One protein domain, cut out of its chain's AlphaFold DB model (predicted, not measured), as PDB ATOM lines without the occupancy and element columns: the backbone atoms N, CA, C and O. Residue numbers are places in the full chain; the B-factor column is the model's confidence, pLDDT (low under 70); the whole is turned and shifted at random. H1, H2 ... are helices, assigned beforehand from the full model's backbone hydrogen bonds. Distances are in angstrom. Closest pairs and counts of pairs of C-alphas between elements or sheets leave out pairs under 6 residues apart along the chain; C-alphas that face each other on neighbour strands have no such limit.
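Overview. This is residues 209 to 269 of the 517 residues of a protein of Candidatus Acetothermia bacterium (UniProt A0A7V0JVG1). Little of this domain is regular structure: two helices side by side, H1 and H2, form a helical hairpin along one side, and much of the two long loop stretches, residues 209 to 229 and 242 to 255, lies to the other side. The printed part has 61 residues with two named helices, H1 then H2, and no named strand; the class is all helix, though the helices hold only 24 residues. The whole is compact and rounded, with a radius of gyration of the C-alphas of 11.4 A and spans of 32 by 25 by 20 A.

Along the chain. H1, residues 230 to 241, is 16.6 A long and begins at C-alpha 230, (207.207, 141.508, 189.553). H2, residues 256 to 267, is 16.2 A long and ends at C-alpha 267, (213.673, 142.122, 184.179).

Arrangement. H1 and H2 touch, their closest C-alphas, those of Leu 233 and Ala 263, being 6.5 A apart. They run opposite ways at a shallow tilt of 8 degrees. In H1 and H2 every O i to N i+4 pair is within hydrogen-bond range.

Size, cuts and confidence. The two C-alphas farthest apart, those of Gly 215 and Ser 268, are 32.6 A apart. The link from H1 to H2, 14 residues, is long. The printed part has no cut, and no printed residue is under 70 in pLDDT.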
ATOM      1  N   VAL A 209     207.750 144.638 200.945       97.69
ATOM      2  CA  VAL A 209     206.578 143.785 201.107       97.69
ATOM      3  C   VAL A 209     205.356 144.680 200.906       97.69
ATOM      4  O   VAL A 209     204.988 145.414 201.830       97.69
ATOM      5  N   PRO A 210     204.748 144.659 199.706       95.62
ATOM      6  CA  PRO A 210     203.572 145.467 199.421       95.62
ATOM      7  C   PRO A 210     202.395 145.092 200.320       95.62
ATOM      8  O   PRO A 210     202.214 143.916 200.654       95.62
ATOM      9  N   ALA A 211     201.569 146.078 200.663       91.94
ATOM     10  CA  ALA A 211     200.309 145.862 201.358       91.94
ATOM     11  C   ALA A 211     199.444 144.851 200.589       91.94
ATOM     12  O   ALA A 211     199.235 144.978 199.380       91.94
ATOM     13  N   SER A 212     198.943 143.837 201.291       88.25
ATOM     14  CA  SER A 212     198.194 142.737 200.672       88.25
ATOM     15  C   SER A 212     196.680 142.870 200.853       88.25
ATOM     16  O   SER A 212     195.911 142.265 200.105       88.25
ATOM     17  N   ALA A 213     196.247 143.700 201.808       87.38
ATOM     18  CA  ALA A 213     194.845 143.956 202.117       87.38
ATOM     19  C   ALA A 213     194.570 145.446 202.414       87.38
ATOM     20  O   ALA A 213     195.467 146.175 202.848       87.38
ATOM     21  N   PRO A 214     193.320 145.924 202.231       85.38
ATOM     22  CA  PRO A 214     192.941 147.286 202.599       85.38
ATOM     23  C   PRO A 214     193.247 147.593 204.071       85.38
ATOM     24  O   PRO A 214     192.815 146.869 204.966       85.38
ATOM     25  N   GLY A 215     193.964 148.690 204.321       86.38
ATOM     26  CA  GLY A 215     194.363 149.120 205.667       86.38
ATOM     27  C   GLY A 215     195.731 148.603 206.123       86.38
ATOM     28  O   GLY A 215     196.269 149.131 207.097       86.38
ATOM     29  N   GLU A 216     196.325 147.642 205.411       93.06
ATOM     30  CA  GLU A 216     197.746 147.334 205.564       93.06
ATOM     31  C   GLU A 216     198.607 148.431 204.931       93.06
ATOM     32  O   GLU A 216     198.167 149.176 204.051       93.06
ATOM     33  N   LYS A 217     199.848 148.536 205.403       93.38
ATOM     34  CA  LYS A 217     200.852 149.444 204.855       93.38
ATOM     35  C   LYS A 217     201.995 148.634 204.273       93.38
ATOM     36  O   LYS A 217     202.315 147.561 204.786       93.38
ATOM     37  N   ASP A 218     202.615 149.192 203.243       96.69
ATOM     38  CA  ASP A 218     203.887 148.696 202.744       96.69
ATOM     39  C   ASP A 218     204.915 148.682 203.884       96.69
ATOM     40  O   ASP A 218     204.924 149.568 204.746       96.69
ATOM     41  N   ARG A 219     205.774 147.665 203.894       96.81
ATOM     42  CA  ARG A 219     206.880 147.531 204.852       96.81
ATOM     43  C   ARG A 219     208.117 146.995 204.149       96.81
ATOM     44  O   ARG A 219     207.993 146.378 203.095       96.81
ATOM     45  N   VAL A 220     209.283 147.147 204.763       97.81
ATOM     46  CA  VAL A 220     210.520 146.513 204.291       97.81
ATOM     47  C   VAL A 220     210.842 145.264 205.109       97.81
ATOM     48  O   VAL A 220     210.642 145.217 206.324       97.81
ATOM     49  N   ASP A 221     211.333 144.229 204.432       97.81
ATOM     50  CA  ASP A 221     211.885 143.019 205.035       97.81
ATOM     51  C   ASP A 221     213.258 142.704 204.427       97.81
ATOM     52  O   ASP A 221     213.365 142.033 203.399       97.81
ATOM     53  N   LEU A 222     214.322 143.177 205.086       98.06
ATOM     54  CA  LEU A 222     215.716 143.046 204.632       98.06
ATOM     55  C   LEU A 222     216.239 141.602 204.628       98.06
ATOM     56  O   LEU A 222     217.413 141.377 204.365       98.06
ATOM     57  N   ARG A 223     215.401 140.608 204.944       97.69
ATOM     58  CA  ARG A 223     215.716 139.175 204.808       97.69
ATOM     59  C   ARG A 223     215.332 138.619 203.438       97.69
ATOM     60  O   ARG A 223     215.674 137.472 203.139       97.69
ATOM     61  N   LEU A 224     214.558 139.371 202.652       96.88
ATOM     62  CA  LEU A 224     214.228 139.012 201.274       96.88
ATOM     63  C   LEU A 224     215.488 139.043 200.394       96.88
ATOM     64  O   LEU A 224     216.439 139.727 200.751       96.88
ATOM     65  N   PRO A 225     215.528 138.312 199.267       94.12
ATOM     66  CA  PRO A 225     216.638 138.403 198.324       94.12
ATOM     67  C   PRO A 225     216.775 139.804 197.718       94.12
ATOM     68  O   PRO A 225     215.787 140.509 197.555       94.12
ATOM     69  N   GLU A 226     217.978 140.143 197.263       94.25
ATOM     70  CA  GLU A 226     218.289 141.402 196.567       94.25
ATOM     71  C   GLU A 226     217.791 141.441 195.104       94.25
ATOM     72  O   GLU A 226     218.116 142.345 194.337       94.25
ATOM     73  N   THR A 227     217.009 140.450 194.676       96.56
ATOM     74  CA  THR A 227     216.347 140.435 193.364       96.56
ATOM     75  C   THR A 227     214.957 141.046 193.465       96.56
ATOM     76  O   THR A 227     214.176 140.656 194.333       96.56
ATOM     77  N   ILE A 228     214.603 141.918 192.523       98.31
ATOM     78  CA  ILE A 228     213.296 142.582 192.498       98.31
ATOM     79  C   ILE A 228     212.270 141.686 191.801       98.31
ATOM     80  O   ILE A 228     212.447 141.279 190.655       98.31
ATOM     81  N   THR A 229     211.173 141.394 192.491       97.62
ATOM     82  CA  THR A 229     210.053 140.603 191.967       97.62
ATOM     83  C   THR A 229     209.072 141.455 191.159       97.62
ATOM     84  O   THR A 229     208.942 142.661 191.376       97.62
ATOM     85  N   ASP A 230     208.263 140.817 190.308       96.00
ATOM     86  CA  ASP A 230     207.207 141.508 189.553       96.00
ATOM     87  C   ASP A 230     206.202 142.245 190.453       96.00
ATOM     88  O   ASP A 230     205.644 143.273 190.064       96.00
ATOM     89  N   GLN A 231     205.925 141.719 191.652       96.12
ATOM     90  CA  GLN A 231     205.013 142.364 192.598       96.12
ATOM     91  C   GLN A 231     205.616 143.661 193.150       96.12
ATOM     92  O   GLN A 231     204.916 144.670 193.227       96.12
ATOM     93  N   GLN A 232     206.906 143.644 193.488       98.19
ATOM     94  CA  GLN A 232     207.636 144.826 193.946       98.19
ATOM     95  C   GLN A 232     207.756 145.865 192.829       98.19
ATOM     96  O   GLN A 232     207.485 147.039 193.067       98.19
ATOM     97  N   LEU A 233     208.057 145.437 191.596       98.25
ATOM     98  CA  LEU A 233     208.136 146.325 190.436       98.25
ATOM     99  C   LEU A 233     206.797 147.013 190.138       98.25
ATOM    100  O   LEU A 233     206.752 148.227 189.937       98.25
ATOM    101  N   ARG A 234     205.684 146.264 190.147       96.62
ATOM    102  CA  ARG A 234     204.345 146.854 189.978       96.62
ATOM    103  C   ARG A 234     204.038 147.865 191.077       96.62
ATOM    104  O   ARG A 234     203.574 148.960 190.770       96.62
ATOM    105  N   ARG A 235     204.346 147.530 192.336       97.56
ATOM    106  CA  ARG A 235     204.120 148.441 193.464       97.56
ATOM    107  C   ARG A 235     204.966 149.712 193.352       97.56
ATOM    108  O   ARG A 235     204.447 150.793 193.607       97.56
ATOM    109  N   ALA A 236     206.219 149.613 192.909       98.31
ATOM    110  CA  ALA A 236     207.068 150.772 192.630       98.31
ATOM    111  C   ALA A 236     206.431 151.706 191.584       98.31
ATOM    112  O   ALA A 236     206.389 152.922 191.770       98.31
ATOM    113  N   GLY A 237     205.859 151.133 190.521       97.94
ATOM    114  CA  GLY A 237     205.114 151.880 189.508       97.94
ATOM    115  C   GLY A 237     203.895 152.629 190.062       97.94
ATOM    116  O   GLY A 237     203.674 153.789 189.718       97.94
ATOM    117  N   GLU A 238     203.126 152.000 190.955       96.69
ATOM    118  CA  GLU A 238     201.989 152.638 191.638       96.69
ATOM    119  C   GLU A 238     202.429 153.788 192.552       96.69
ATOM    120  O   GLU A 238     201.834 154.867 192.513       96.69
ATOM    121  N   LEU A 239     203.485 153.575 193.348       97.44
ATOM    122  CA  LEU A 239     204.049 154.599 194.233       97.44
ATOM    123  C   LEU A 239     204.509 155.823 193.427       97.44
ATOM    124  O   LEU A 239     204.160 156.953 193.768       97.44
ATOM    125  N   TRP A 240     205.211 155.598 192.312       98.19
ATOM    126  CA  TRP A 240     205.637 156.659 191.397       98.19
ATOM    127  C   TRP A 240     204.458 157.447 190.811       98.19
ATOM    128  O   TRP A 240     204.487 158.682 190.816       98.19
ATOM    129  N   ALA A 241     203.423 156.751 190.329       97.31
ATOM    130  CA  ALA A 241     202.259 157.366 189.689       97.31
ATOM    131  C   ALA A 241     201.437 158.241 190.647       97.31
ATOM    132  O   ALA A 241     200.829 159.221 190.220       97.31
ATOM    133  N   MET A 242     201.420 157.882 191.934       96.06
ATOM    134  CA  MET A 242     200.669 158.575 192.985       96.06
ATOM    135  C   MET A 242     201.514 159.566 193.802       96.06
ATOM    136  O   MET A 242     201.017 160.077 194.805       96.06
ATOM    137  N   ASP A 243     202.772 159.814 193.415       96.38
ATOM    138  CA  ASP A 243     203.721 160.640 194.182       96.38
ATOM    139  C   ASP A 243     203.859 160.186 195.650       96.38
ATOM    140  O   ASP A 243     204.054 160.988 196.567       96.38
ATOM    141  N   GLN A 244     203.736 158.878 195.890       96.19
ATOM    142  CA  GLN A 244     203.869 158.306 197.223       96.19
ATOM    143  C   GLN A 244     205.342 158.023 197.538       96.19
ATOM    144  O   GLN A 244     206.055 157.461 196.700       96.19
ATOM    145  N   PRO A 245     205.810 158.385 198.746       97.50
ATOM    146  CA  PRO A 245     207.156 158.048 199.172       97.50
ATOM    147  C   PRO A 245     207.296 156.538 199.358       97.50
ATOM    148  O   PRO A 245     206.347 155.854 199.757       97.50
ATOM    149  N   VAL A 246     208.498 156.027 199.112       98.00
ATOM    150  CA  VAL A 246     208.837 154.641 199.432       98.00
ATOM    151  C   VAL A 246     209.020 154.519 200.949       98.00
ATOM    152  O   VAL A 246     209.498 155.431 201.626       98.00
ATOM    153  N   VAL A 247     208.556 153.412 201.524       97.38
ATOM    154  CA  VAL A 247     208.697 153.172 202.964       97.38
ATOM    155  C   VAL A 247     210.179 153.040 203.330       97.38
ATOM    156  O   VAL A 247     210.963 152.498 202.557       97.38
ATOM    157  N   ASP A 248     210.557 153.548 204.502       96.88
ATOM    158  CA  ASP A 248     211.916 153.458 205.054       96.88
ATOM    159  C   ASP A 248     213.019 154.195 204.259       96.88
ATOM    160  O   ASP A 248     214.203 154.073 204.571       96.88
ATOM    161  N   THR A 249     212.646 155.050 203.297       97.50
ATOM    162  CA  THR A 249     213.567 155.904 202.514       97.50
ATOM    163  C   THR A 249     213.529 157.377 202.934       97.50
ATOM    164  O   THR A 249     213.857 158.271 202.162       97.50
ATOM    165  N   CYS A 250     213.076 157.672 204.157       96.00
ATOM    166  CA  CYS A 250     212.970 159.042 204.684       96.00
ATOM    167  C   CYS A 250     212.148 160.012 203.818       96.00
ATOM    168  O   CYS A 250     212.370 161.223 203.835       96.00
ATOM    169  N   GLY A 251     211.146 159.486 203.111       96.38
ATOM    170  CA  GLY A 251     210.229 160.283 202.299       96.38
ATOM    171  C   GLY A 251     210.658 160.448 200.842       96.38
ATOM    172  O   GLY A 251     210.014 161.214 200.129       96.38
ATOM    173  N   GLU A 252     211.702 159.750 200.385       97.50
ATOM    174  CA  GLU A 252     212.072 159.762 198.970       97.50
ATOM    175  C   GLU A 252     210.968 159.153 198.096       97.50
ATOM    176  O   GLU A 252     210.419 158.084 198.382       97.50
ATOM    177  N   THR A 253     210.660 159.847 197.005       97.19
ATOM    178  CA  THR A 253     209.742 159.403 195.953       97.19
ATOM    179  C   THR A 253     210.530 158.908 194.751       97.19
ATOM    180  O   THR A 253     211.594 159.439 194.445       97.19
ATOM    181  N   LEU A 254     209.960 157.961 194.013       97.44
ATOM    182  CA  LEU A 254     210.526 157.514 192.745       97.44
ATOM    183  C   LEU A 254     210.405 158.606 191.671       97.44
ATOM    184  O   LEU A 254     209.400 159.322 191.589       97.44
ATOM    185  N   ASP A 255     211.403 158.669 190.799       95.19
ATOM    186  CA  ASP A 255     211.405 159.434 189.550       95.19
ATOM    187  C   ASP A 255     211.476 158.473 188.339       95.19
ATOM    188  O   ASP A 255     211.651 157.264 188.524       95.19
ATOM    189  N   PRO A 256     211.297 158.951 187.093       94.50
ATOM    190  CA  PRO A 256     211.353 158.069 185.927       94.50
ATOM    191  C   PRO A 256     212.689 157.327 185.775       94.50
ATOM    192  O   PRO A 256     212.692 156.176 185.343       94.50
ATOM    193  N   ILE A 257     213.816 157.950 186.136       94.31
ATOM    194  CA  ILE A 257     215.157 157.369 185.983       94.31
ATOM    195  C   ILE A 257     215.312 156.169 186.923       94.31
ATOM    196  O   ILE A 257     215.522 155.046 186.464       94.31
ATOM    197  N   SER A 258     215.117 156.391 188.222       95.88
ATOM    198  CA  SER A 258     215.165 155.359 189.263       95.88
ATOM    199  C   SER A 258     214.157 154.237 189.015       95.88
ATOM    200  O   SER A 258     214.486 153.061 189.171       95.88
ATOM    201  N   LEU A 259     212.943 154.562 188.561       97.69
ATOM    202  CA  LEU A 259     211.919 153.563 188.268       97.69
ATOM    203  C   LEU A 259     212.297 152.665 187.073       97.69
ATOM    204  O   LEU A 259     212.093 151.450 187.129       97.69
ATOM    205  N   LYS A 260     212.869 153.230 186.003       97.38
ATOM    206  CA  LYS A 260     213.373 152.445 184.863       97.38
ATOM    207  C   LYS A 260     214.612 151.627 185.226       97.38
ATOM    208  O   LYS A 260     214.759 150.516 184.722       97.38
ATOM    209  N   GLU A 261     215.476 152.136 186.101       96.69
ATOM    210  CA  GLU A 261     216.608 151.370 186.632       96.69
ATOM    211  C   GLU A 261     216.111 150.149 187.425       96.69
ATOM    212  O   GLU A 261     216.534 149.025 187.161       96.69
ATOM    213  N   ILE A 262     215.146 150.335 188.331       98.06
ATOM    214  CA  ILE A 262     214.477 149.250 189.074       98.06
ATOM    215  C   ILE A 262     213.871 148.216 188.113       98.06
ATOM    216  O   ILE A 262     214.025 147.013 188.327       98.06
ATOM    217  N   ALA A 263     213.221 148.668 187.035       98.19
ATOM    218  CA  ALA A 263     212.709 147.785 185.990       98.19
ATOM    219  C   ALA A 263     213.825 146.980 185.310       98.19
ATOM    220  O   ALA A 263     213.664 145.780 185.098       98.19
ATOM    221  N   ALA A 264     214.968 147.604 185.015       97.81
ATOM    222  CA  ALA A 264     216.117 146.916 184.442       97.81
ATOM    223  C   ALA A 264     216.611 145.779 185.350       97.81
ATOM    224  O   ALA A 264     216.716 144.654 184.867       97.81
ATOM    225  N   TYR A 265     216.811 146.032 186.651       97.88
ATOM    226  CA  TYR A 265     217.227 145.000 187.619       97.88
ATOM    227  C   TYR A 265     216.218 143.854 187.739       97.88
ATOM    228  O   TYR A 265     216.609 142.685 187.771       97.88
ATOM    229  N   ALA A 266     214.924 144.182 187.784       98.00
ATOM    230  CA  ALA A 266     213.856 143.193 187.876       98.00
ATOM    231  C   ALA A 266     213.820 142.281 186.639       98.00
ATOM    232  O   ALA A 266     213.851 141.058 186.761       98.00
ATOM    233  N   ILE A 267     213.809 142.867 185.438       97.56
ATOM    234  CA  ILE A 267     213.673 142.122 184.179       97.56
ATOM    235  C   ILE A 267     214.953 141.350 183.828       97.56
ATOM    236  O   ILE A 267     214.870 140.262 183.257       97.56
ATOM    237  N   SER A 268     216.137 141.864 184.180       96.06
ATOM    238  CA  SER A 268     217.405 141.149 183.987       96.06
ATOM    239  C   SER A 268     217.703 140.124 185.088       96.06
ATOM    240  O   SER A 268     218.759 139.488 185.048       96.06
ATOM    241  N   CYS A 269     216.816 139.976 186.084       96.12
ATOM    242  CA  CYS A 269     217.005 139.135 187.269       96.12
ATOM    243  C   CYS A 269     218.360 139.373 187.959       96.12
ATOM    244  O   CYS A 269     218.979 138.441 188.480       96.12
TER     245      CYS A 269